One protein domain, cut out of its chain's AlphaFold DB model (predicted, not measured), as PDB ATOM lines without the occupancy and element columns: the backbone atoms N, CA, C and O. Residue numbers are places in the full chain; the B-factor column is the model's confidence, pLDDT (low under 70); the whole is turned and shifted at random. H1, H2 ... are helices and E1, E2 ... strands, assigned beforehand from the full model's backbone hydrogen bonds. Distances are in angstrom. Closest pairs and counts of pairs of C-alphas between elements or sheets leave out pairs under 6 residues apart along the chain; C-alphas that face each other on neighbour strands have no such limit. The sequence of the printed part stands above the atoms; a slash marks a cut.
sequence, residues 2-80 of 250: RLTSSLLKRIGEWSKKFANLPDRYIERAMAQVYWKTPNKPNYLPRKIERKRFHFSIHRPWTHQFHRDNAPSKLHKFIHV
ATOM      1  N   ARG A   2     217.751 177.247 224.643       40.53
ATOM      2  CA  ARG A   2     218.512 175.971 224.683       40.53
ATOM      3  C   ARG A   2     218.639 175.406 226.111       40.53
ATOM      4  O   ARG A   2     219.641 174.790 226.445       40.53
ATOM      5  N   LEU A   3     217.654 175.653 226.979       40.03
ATOM      6  CA  LEU A   3     217.702 175.175 228.371       40.03
ATOM      7  C   LEU A   3     217.577 173.642 228.461       40.03
ATOM      8  O   LEU A   3     218.079 173.036 229.398       40.03
ATOM      9  N   THR A   4     216.958 172.996 227.471       45.72
ATOM     10  CA  THR A   4     216.640 171.562 227.518       45.72
ATOM     11  C   THR A   4     217.828 170.656 227.186       45.72
ATOM     12  O   THR A   4     217.949 169.578 227.763       45.72
ATOM     13  N   SER A   5     218.743 171.069 226.303       44.66
ATOM     14  CA  SER A   5     219.824 170.185 225.840       44.66
ATOM     15  C   SER A   5     220.944 169.984 226.860       44.66
ATOM     16  O   SER A   5     221.617 168.960 226.806       44.66
ATOM     17  N   SER A   6     221.175 170.938 227.768       49.31
ATOM     18  CA  SER A   6     222.168 170.795 228.842       49.31
ATOM     19  C   SER A   6     221.609 170.033 230.044       49.31
ATOM     20  O   SER A   6     222.320 169.210 230.610       49.31
ATOM     21  N   LEU A   7     220.333 170.242 230.389       51.66
ATOM     22  CA  LEU A   7     219.678 169.595 231.535       51.66
ATOM     23  C   LEU A   7     219.379 168.103 231.314       51.66
ATOM     24  O   LEU A   7     219.342 167.337 232.272       51.66
ATOM     25  N   LEU A   8     219.159 167.678 230.065       59.47
ATOM     26  CA  LEU A   8     218.822 166.283 229.744       59.47
ATOM     27  C   LEU A   8     220.051 165.386 229.534       59.47
ATOM     28  O   LEU A   8     219.927 164.159 229.552       59.47
ATOM     29  N   LYS A   9     221.237 165.969 229.326       74.06
ATOM     30  CA  LYS A   9     222.469 165.195 229.150       74.06
ATOM     31  C   LYS A   9     222.992 164.744 230.509       74.06
ATOM     32  O   LYS A   9     223.145 165.539 231.426       74.06
ATOM     33  N   ARG A  10     223.328 163.454 230.616       82.75
ATOM     34  CA  ARG A  10     223.914 162.884 231.844       82.75
ATOM     35  C   ARG A  10     225.314 163.426 232.145       82.75
ATOM     36  O   ARG A  10     225.748 163.347 233.285       82.75
ATOM     37  N   ILE A  11     226.015 163.894 231.111       90.25
ATOM     38  CA  ILE A  11     227.404 164.354 231.156       90.25
ATOM     39  C   ILE A  11     227.488 165.718 230.492       90.25
ATOM     40  O   ILE A  11     226.946 165.920 229.397       90.25
ATOM     41  N   GLY A  12     228.199 166.628 231.149       90.19
ATOM     42  CA  GLY A  12     228.417 167.978 230.661       90.19
ATOM     43  C   GLY A  12     229.284 168.010 229.404       90.19
ATOM     44  O   GLY A  12     230.166 167.175 229.205       90.19
ATOM     45  N   GLU A  13     229.051 168.996 228.539       90.62
ATOM     46  CA  GLU A  13     229.850 169.209 227.328       90.62
ATOM     47  C   GLU A  13     231.340 169.383 227.653       90.62
ATOM     48  O   GLU A  13     232.188 168.690 227.091       90.62
ATOM     49  N   TRP A  14     231.665 170.240 228.622       93.19
ATOM     50  CA  TRP A  14     233.049 170.571 228.970       93.19
ATOM     51  C   TRP A  14     233.778 169.435 229.689       93.19
ATOM     52  O   TRP A  14     235.005 169.388 229.675       93.19
ATOM     53  N   SER A  15     233.040 168.478 230.254       93.75
ATOM     54  CA  SER A  15     233.608 167.290 230.901       93.75
ATOM     55  C   SER A  15     234.092 166.227 229.924       93.75
ATOM     56  O   SER A  15     234.959 165.426 230.270       93.75
ATOM     57  N   LYS A  16     233.572 166.227 228.695       93.00
ATOM     58  CA  LYS A  16     233.980 165.297 227.631       93.00
ATOM     59  C   LYS A  16     234.733 165.956 226.482       93.00
ATOM     60  O   LYS A  16     235.400 165.243 225.742       93.00
ATOM     61  N   LYS A  17     234.665 167.285 226.351       92.81
ATOM     62  CA  LYS A  17     235.254 168.030 225.230       92.81
ATOM     63  C   LYS A  17     236.720 167.687 224.982       92.81
ATOM     64  O   LYS A  17     237.074 167.362 223.859       92.81
ATOM     65  N   PHE A  18     237.538 167.672 226.036       94.62
ATOM     66  CA  PHE A  18     238.955 167.324 225.914       94.62
ATOM     67  C   PHE A  18     239.161 165.907 225.363       94.62
ATOM     68  O   PHE A  18     240.070 165.684 224.579       94.62
ATOM     69  N   ALA A  19     238.304 164.948 225.724       94.38
ATOM     70  CA  ALA A  19     238.455 163.563 225.292       94.38
ATOM     71  C   ALA A  19     238.060 163.308 223.827       94.38
ATOM     72  O   ALA A  19     238.354 162.233 223.321       94.38
ATOM     73  N   ASN A  20     237.378 164.254 223.172       93.50
ATOM     74  CA  ASN A  20     236.823 164.124 221.815       93.50
ATOM     75  C   ASN A  20     235.896 162.930 221.562       93.50
ATOM     76  O   ASN A  20     235.682 162.527 220.419       93.50
ATOM     77  N   LEU A  21     235.358 162.304 222.606       92.50
ATOM     78  CA  LEU A  21     234.581 161.085 222.422       92.50
ATOM     79  C   LEU A  21     233.141 161.412 221.994       92.50
ATOM     80  O   LEU A  21     232.503 162.267 222.618       92.50
ATOM     81  N   PRO A  22     232.578 160.698 220.999       93.06
ATOM     82  CA  PRO A  22     231.184 160.873 220.608       93.06
ATOM     83  C   PRO A  22     230.211 160.576 221.758       93.06
ATOM     84  O   PRO A  22     230.380 159.592 222.483       93.06
ATOM     85  N   ASP A  23     229.122 161.347 221.855       91.19
ATOM     86  CA  ASP A  23     228.075 161.175 222.883       91.19
ATOM     87  C   ASP A  23     227.562 159.726 222.934       91.19
ATOM     88  O   ASP A  23     227.484 159.123 224.004       91.19
ATOM     89  N   ARG A  24     227.343 159.116 221.762       93.19
ATOM     90  CA  ARG A  24     226.913 157.716 221.629       93.19
ATOM     91  C   ARG A  24     227.908 156.723 222.237       93.19
ATOM     92  O   ARG A  24     227.490 155.715 222.807       93.19
ATOM     93  N   TYR A  25     229.213 156.970 222.101       94.69
ATOM     94  CA  TYR A  25     230.235 156.104 222.692       94.69
ATOM     95  C   TYR A  25     230.179 156.183 224.216       94.69
ATOM     96  O   TYR A  25     230.156 155.148 224.875       94.69
ATOM     97  N   ILE A  26     230.100 157.396 224.760       94.19
ATOM     98  CA  ILE A  26     230.064 157.641 226.203       94.19
ATOM     99  C   ILE A  26     228.797 157.045 226.827       94.19
ATOM    100  O   ILE A  26     228.871 156.370 227.851       94.19
ATOM    101  N   GLU A  27     227.639 157.240 226.195       92.12
ATOM    102  CA  GLU A  27     226.376 156.645 226.639       92.12
ATOM    103  C   GLU A  27     226.436 155.120 226.638       92.12
ATOM    104  O   GLU A  27     225.999 154.488 227.600       92.12
ATOM    105  N   ARG A  28     227.017 154.522 225.588       93.88
ATOM    106  CA  ARG A  28     227.222 153.074 225.503       93.88
ATOM    107  C   ARG A  28     228.190 152.575 226.570       93.88
ATOM    108  O   ARG A  28     227.913 151.546 227.172       93.88
ATOM    109  N   ALA A  29     229.294 153.284 226.798       94.00
ATOM    110  CA  ALA A  29     230.267 152.933 227.824       94.00
ATOM    111  C   ALA A  29     229.620 152.980 229.213       94.00
ATOM    112  O   ALA A  29     229.762 152.050 229.988       94.00
ATOM    113  N   MET A  30     228.819 154.002 229.508       93.25
ATOM    114  CA  MET A  30     228.177 154.148 230.814       93.25
ATOM    115  C   MET A  30     226.968 153.216 231.020       93.25
ATOM    116  O   MET A  30     226.541 152.997 232.156       93.25
ATOM    117  N   ALA A  31     226.377 152.686 229.947       92.69
ATOM    118  CA  ALA A  31     225.140 151.918 230.011       92.69
ATOM    119  C   ALA A  31     225.290 150.638 230.852       92.69
ATOM    120  O   ALA A  31     226.030 149.721 230.508       92.69
ATOM    121  N   GLN A  32     224.507 150.547 231.928       92.81
ATOM    122  CA  GLN A  32     224.315 149.321 232.703       92.81
ATOM    123  C   GLN A  32     222.864 148.875 232.545       92.81
ATOM    124  O   GLN A  32     221.959 149.475 233.129       92.81
ATOM    125  N   VAL A  33     222.646 147.859 231.712       93.88
ATOM    126  CA  VAL A  33     221.320 147.311 231.409       93.88
ATOM    127  C   VAL A  33     221.118 146.047 232.236       93.88
ATOM    128  O   VAL A  33     221.851 145.079 232.068       93.88
ATOM    129  N   TYR A  34     220.129 146.065 233.123       93.12
ATOM    130  CA  TYR A  34     219.765 144.914 233.951       93.12
ATOM    131  C   TYR A  34     218.851 143.952 233.201       93.12
ATOM    132  O   TYR A  34     218.934 142.742 233.368       93.12
ATOM    133  N   TRP A  35     217.976 144.503 232.362       95.12
ATOM    134  CA  TRP A  35     217.032 143.726 231.577       95.12
ATOM    135  C   TRP A  35     216.672 144.465 230.290       95.12
ATOM    136  O   TRP A  35     216.575 145.695 230.280       95.12
ATOM    137  N   LYS A  36     216.458 143.729 229.202       96.06
ATOM    138  CA  LYS A  36     216.004 144.265 227.916       96.06
ATOM    139  C   LYS A  36     215.026 143.286 227.278       96.06
ATOM    140  O   LYS A  36     215.214 142.077 227.393       96.06
ATOM    141  N   THR A  37     214.012 143.803 226.593       96.12
ATOM    142  CA  THR A  37     213.105 142.965 225.808       96.12
ATOM    143  C   THR A  37     213.850 142.225 224.689       96.12
ATOM    144  O   THR A  37     214.813 142.762 224.124       96.12
ATOM    145  N   PRO A  38     213.416 141.002 224.335       94.50
ATOM    146  CA  PRO A  38     213.909 140.309 223.151       94.50
ATOM    147  C   PRO A  38     213.715 141.150 221.886       94.50
ATOM    148  O   PRO A  38     212.721 141.861 221.752       94.50
ATOM    149  N   ASN A  39     214.639 141.033 220.932       93.38
ATOM    150  CA  ASN A  39     214.536 141.717 219.643       93.38
ATOM    151  C   ASN A  39     213.587 140.956 218.700       93.38
ATOM    152  O   ASN A  39     214.039 140.252 217.801       93.38
ATOM    153  N   LYS A  40     212.277 141.021 218.960       94.25
ATOM    154  CA  LYS A  40     211.231 140.365 218.159       94.25
ATOM    155  C   LYS A  40     210.097 141.361 217.854       94.25
ATOM    156  O   LYS A  40     209.836 142.201 218.712       94.25
ATOM    157  N   PRO A  41     209.377 141.235 216.718       90.44
ATOM    158  CA  PRO A  41     208.343 142.196 216.302       90.44
ATOM    159  C   PRO A  41     207.256 142.454 217.352       90.44
ATOM    160  O   PRO A  41     206.800 143.578 217.515       90.44
ATOM    161  N   ASN A  42     206.892 141.423 218.119       92.38
ATOM    162  CA  ASN A  42     205.825 141.503 219.120       92.38
ATOM    163  C   ASN A  42     206.252 142.221 220.415       92.38
ATOM    164  O   ASN A  42     205.421 142.452 221.289       92.38
ATOM    165  N   TYR A  43     207.541 142.534 220.582       93.06
ATOM    166  CA  TYR A  43     208.054 143.193 221.778       93.06
ATOM    167  C   TYR A  43     208.433 144.633 221.462       93.06
ATOM    168  O   TYR A  43     209.289 144.908 220.625       93.06
ATOM    169  N   LEU A  44     207.870 145.565 222.228       93.25
ATOM    170  CA  LEU A  44     208.359 146.938 222.232       93.25
ATOM    171  C   LEU A  44     209.805 146.973 222.761       93.25
ATOM    172  O   LEU A  44     210.123 146.249 223.713       93.25
ATOM    173  N   PRO A  45     210.690 147.826 222.218       92.75
ATOM    174  CA  PRO A  45     212.060 147.956 222.697       92.75
ATOM    175  C   PRO A  45     212.076 148.647 224.069       92.75
ATOM    176  O   PRO A  45     212.118 149.872 224.174       92.75
ATOM    177  N   ARG A  46     212.044 147.860 225.149       94.00
ATOM    178  CA  ARG A  46     212.108 148.341 226.535       94.00
ATOM    179  C   ARG A  46     213.375 147.825 227.200       94.00
ATOM    180  O   ARG A  46     213.790 146.688 226.983       94.00
ATOM    181  N   LYS A  47     213.990 148.663 228.032       94.75
ATOM    182  CA  LYS A  47     215.147 148.299 228.854       94.75
ATOM    183  C   LYS A  47     215.000 148.850 230.265       94.75
ATOM    184  O   LYS A  47     214.559 149.984 230.449       94.75
ATOM    185  N   ILE A  48     215.399 148.048 231.245       93.69
ATOM    186  CA  ILE A  48     215.607 148.470 232.626       93.69
ATOM    187  C   ILE A  48     217.103 148.709 232.767       93.69
ATOM    188  O   ILE A  48     217.910 147.783 232.679       93.69
ATOM    189  N   GLU A  49     217.474 149.968 232.940       93.06
ATOM    190  CA  GLU A  49     218.866 150.389 233.038       93.06
ATOM    191  C   GLU A  49     219.101 151.256 234.269       93.06
ATOM    192  O   GLU A  49     218.193 151.924 234.778       93.06
ATOM    193  N   ARG A  50     220.355 151.289 234.720       91.56
ATOM    194  CA  ARG A  50     220.791 152.230 235.743       91.56
ATOM    195  C   ARG A  50     220.681 153.653 235.198       91.56
ATOM    196  O   ARG A  50     221.279 153.999 234.181       91.56
ATOM    197  N   LYS A  51     219.918 154.490 235.901       88.12
ATOM    198  CA  LYS A  51     219.756 155.916 235.570       88.12
ATOM    199  C   LYS A  51     220.658 156.824 236.403       88.12
ATOM    200  O   LYS A  51     221.042 157.890 235.937       88.12
ATOM    201  N   ARG A  52     220.982 156.410 237.632       89.38
ATOM    202  CA  ARG A  52     221.745 157.204 238.604       89.38
ATOM    203  C   ARG A  52     223.157 156.645 238.747       89.38
ATOM    204  O   ARG A  52     223.329 155.504 239.179       89.38
ATOM    205  N   PHE A  53     224.140 157.468 238.410       92.62
ATOM    206  CA  PHE A  53     225.559 157.157 238.539       92.62
ATOM    207  C   PHE A  53     226.199 158.080 239.571       92.62
ATOM    208  O   PHE A  53     225.798 159.233 239.728       92.62
ATOM    209  N   HIS A  54     227.185 157.555 240.283       93.88
ATOM    210  CA  HIS A  54     228.076 158.328 241.122       93.88
ATOM    211  C   HIS A  54     229.225 158.846 240.260       93.88
ATOM    212  O   HIS A  54     230.073 158.076 239.805       93.88
ATOM    213  N   PHE A  55     229.233 160.154 240.032       94.75
ATOM    214  CA  PHE A  55     230.331 160.827 239.356       94.75
ATOM    215  C   PHE A  55     231.417 161.160 240.385       94.75
ATOM    216  O   PHE A  55     231.200 161.925 241.325       94.75
ATOM    217  N   SER A  56     232.577 160.530 240.246       93.94
ATOM    218  CA  SER A  56     233.789 160.864 240.994       93.94
ATOM    219  C   SER A  56     234.720 161.686 240.088       93.94
ATOM    220  O   SER A  56     234.254 162.411 239.211       93.94
ATOM    221  N   ILE A  57     236.033 161.581 240.283       95.00
ATOM    222  CA  ILE A  57     237.045 162.148 239.376       95.00
ATOM    223  C   ILE A  57     237.209 161.254 238.126       95.00
ATOM    224  O   ILE A  57     237.740 161.669 237.094       95.00
ATOM    225  N   HIS A  58     236.750 160.004 238.182       95.62
ATOM    226  CA  HIS A  58     236.918 159.055 237.089       95.62
ATOM    227  C   HIS A  58     235.922 159.319 235.957       95.62
ATOM    228  O   HIS A  58     234.734 159.547 236.191       95.62
ATOM    229  N   ARG A  59     236.412 159.291 234.713       94.94
ATOM    230  CA  ARG A  59     235.579 159.558 233.538       94.94
ATOM    231  C   ARG A  59     234.662 158.363 233.237       94.94
ATOM    232  O   ARG A  59     235.080 157.227 233.432       94.94
ATOM    233  N   PRO A  60     233.458 158.581 232.685       94.62
ATOM    234  CA  PRO A  60     232.471 157.516 232.465       94.62
ATOM    235  C   PRO A  60     232.916 156.349 231.575       94.62
ATOM    236  O   PRO A  60     232.344 155.269 231.658       94.62
ATOM    237  N   TRP A  61     233.934 156.557 230.737       94.06
ATOM    238  CA  TRP A  61     234.525 155.539 229.864       94.06
ATOM    239  C   TRP A  61     235.763 154.846 230.462       94.06
ATOM    240  O   TRP A  61     236.463 154.134 229.745       94.06
ATOM    241  N   THR A  62     236.078 155.050 231.748       95.75
ATOM    242  CA  THR A  62     237.220 154.392 232.405       95.75
ATOM    243  C   THR A  62     236.794 153.234 233.298       95.75
ATOM    244  O   THR A  62     235.717 153.220 233.896       95.75
ATOM    245  N   HIS A  63     237.690 152.258 233.461       95.56
ATOM    246  CA  HIS A  63     237.455 151.109 234.335       95.56
ATOM    247  C   HIS A  63     237.233 151.512 235.804       95.56
ATOM    248  O   HIS A  63     236.405 150.908 236.488       95.56
ATOM    249  N   GLN A  64     237.917 152.553 236.302       96.00
ATOM    250  CA  GLN A  64     237.702 153.005 237.680       96.00
ATOM    251  C   GLN A  64     236.266 153.505 237.896       96.00
ATOM    252  O   GLN A  64     235.659 153.161 238.906       96.00
ATOM    253  N   PHE A  65     235.688 154.226 236.927       96.06
ATOM    254  CA  PHE A  65     234.295 154.668 237.008       96.06
ATOM    255  C   PHE A  65     233.323 153.483 237.075       96.06
ATOM    256  O   PHE A  65     232.387 153.492 237.877       96.06
ATOM    257  N   HIS A  66     233.568 152.431 236.288       95.25
ATOM    258  CA  HIS A  66     232.788 151.193 236.355       95.25
ATOM    259  C   HIS A  66     232.890 150.507 237.717       95.25
ATOM    260  O   HIS A  66     231.885 150.029 238.241       95.25
ATOM    261  N   ARG A  67     234.085 150.488 238.315       95.19
ATOM    262  CA  ARG A  67     234.320 149.912 239.643       95.19
ATOM    263  C   ARG A  67     233.634 150.713 240.749       95.19
ATOM    264  O   ARG A  67     233.126 150.123 241.705       95.19
ATOM    265  N   ASP A  68     233.597 152.036 240.640       94.81
ATOM    266  CA  ASP A  68     232.859 152.908 241.561       94.81
ATOM    267  C   ASP A  68     231.349 152.692 241.438       94.81
ATOM    268  O   ASP A  68     230.636 152.669 242.440       94.81
ATOM    269  N   ASN A  69     230.879 152.452 240.216       95.19
ATOM    270  CA  ASN A  69     229.477 152.257 239.871       95.19
ATOM    271  C   ASN A  69     229.109 150.787 239.651       95.19
ATOM    272  O   ASN A  69     228.210 150.497 238.861       95.19
ATOM    273  N   ALA A  70     229.774 149.851 240.331       94.69
ATOM    274  CA  ALA A  70     229.442 148.435 240.212       94.69
ATOM    275  C   ALA A  70     227.945 148.196 240.521       94.69
ATOM    276  O   ALA A  70     227.376 148.924 241.346       94.69
ATOM    277  N   PRO A  71     227.285 147.197 239.906       91.88
ATOM    278  CA  PRO A  71     225.867 146.910 240.148       91.88
ATOM    279  C   PRO A  71     225.510 146.711 241.627       91.88
ATOM    280  O   PRO A  71     224.432 147.114 242.049       91.88
ATOM    281  N   SER A  72     226.434 146.160 242.420       91.38
ATOM    282  CA  SER A  72     226.282 145.966 243.868       91.38
ATOM    283  C   SER A  72     226.411 147.252 244.691       91.38
ATOM    284  O   SER A  72     225.994 147.288 245.845       91.38
ATOM    285  N   LYS A  73     226.989 148.320 244.129       92.50
ATOM    286  CA  LYS A  73     227.219 149.585 244.832       92.50
ATOM    287  C   LYS A  73     226.037 150.532 244.655       92.50
ATOM    288  O   LYS A  73     225.821 151.101 243.577       92.50
ATOM    289  N   LEU A  74     225.319 150.750 245.752       89.75
ATOM    290  CA  LEU A  74     224.263 151.748 245.866       89.75
ATOM    291  C   LEU A  74     224.830 153.018 246.500       89.75
ATOM    292  O   LEU A  74     225.351 152.997 247.612       89.75
ATOM    293  N   HIS A  75     224.719 154.132 245.781       90.44
ATOM    294  CA  HIS A  75     225.180 155.441 246.240       90.44
ATOM    295  C   HIS A  75     223.987 156.322 246.584       90.44
ATOM    296  O   HIS A  75     222.974 156.305 245.878       90.44
ATOM    297  N   LYS A  76     224.126 157.135 247.635       92.00
ATOM    298  CA  LYS A  76     223.163 158.201 247.924       92.00
ATOM    299  C   LYS A  76     223.193 159.227 246.791       92.00
ATOM    300  O   LYS A  76     224.246 159.496 246.213       92.00
ATOM    301  N   PHE A  77     222.029 159.783 246.468       89.06
ATOM    302  CA  PHE A  77     221.942 160.837 245.469       89.06
ATOM    303  C   PHE A  77     222.622 162.103 246.000       89.06
ATOM    304  O   PHE A  77     222.361 162.523 247.124       89.06
ATOM    305  N   ILE A  78     223.516 162.678 245.197       91.06
ATOM    306  CA  ILE A  78     224.229 163.909 245.537       91.06
ATOM    307  C   ILE A  78     223.474 165.052 244.873       91.06
ATOM    308  O   ILE A  78     223.376 165.097 243.648       91.06
ATOM    309  N   HIS A  79     222.939 165.958 245.683       91.81
ATOM    310  CA  HIS A  79     222.327 167.180 245.184       91.81
ATOM    311  C   HIS A  79     223.428 168.143 244.745       91.81
ATOM    312  O   HIS A  79     224.378 168.390 245.487       91.81
ATOM    313  N   VAL A  80     223.310 168.650 243.523       92.12
ATOM    314  CA  VAL A  80     224.262 169.580 242.918       92.12
ATOM    315  C   VAL A  80     223.492 170.829 242.519       92.12
ATOM    316  O   VAL A  80     222.398 170.731 241.961       92.12
TER     317      VAL A  80
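AT A GLANCE: This is residues 2 to 80 of the 250 residues of the protein "Putative 39S ribosomal protein L24, mitochondrial" of Acromyrmex echinatior (UniProt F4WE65). With little regular structure, the domain is a long two-stranded hairpin, E1 and E2, running out as an arm from a loose body of short helices and loops, while residues 2 to 8, with H1, stick out separately. The 79 printed residues run H1 H2 H3 E1 E2 H4, mixed in class, with 31 in named elements and an antiparallel sheet E1 - E2. The whole is loose, radius of gyration of the C-alphas 14.5 A, spans 41 by 34 by 24 A.

IN THESE COORDINATES: E1 is residues 33 to 36, from C-alpha 33 at (221.320, 147.311, 231.409), and E2 47 to 49. H3, residues 23 to 30, measures 10.6 A; H2 is 13 to 17, H1 3 to 7. H4, 63 to 68, ends at (232.859, 152.908, 241.561).

HOW THE PARTS SIT: In the hairpin E1 and E2, N 34 and O 48 are 2.8 A apart, within hydrogen-bond range. H3 and H4 are close but not clearly touching, closest C-alphas Met 30 and His 66, 7.8 A. Every O i to N i+4 pair is within range in H2, H3 and H4; in H1 0 of 1, and 0 of 2 for i+3.

THE WHOLE: C-alphas 42 and 57, the farthest apart, are 42.6 A apart. The printed part has no cut; E2 to H4 is a long link. Residues 2 to 8 are under 70 in pLDDT.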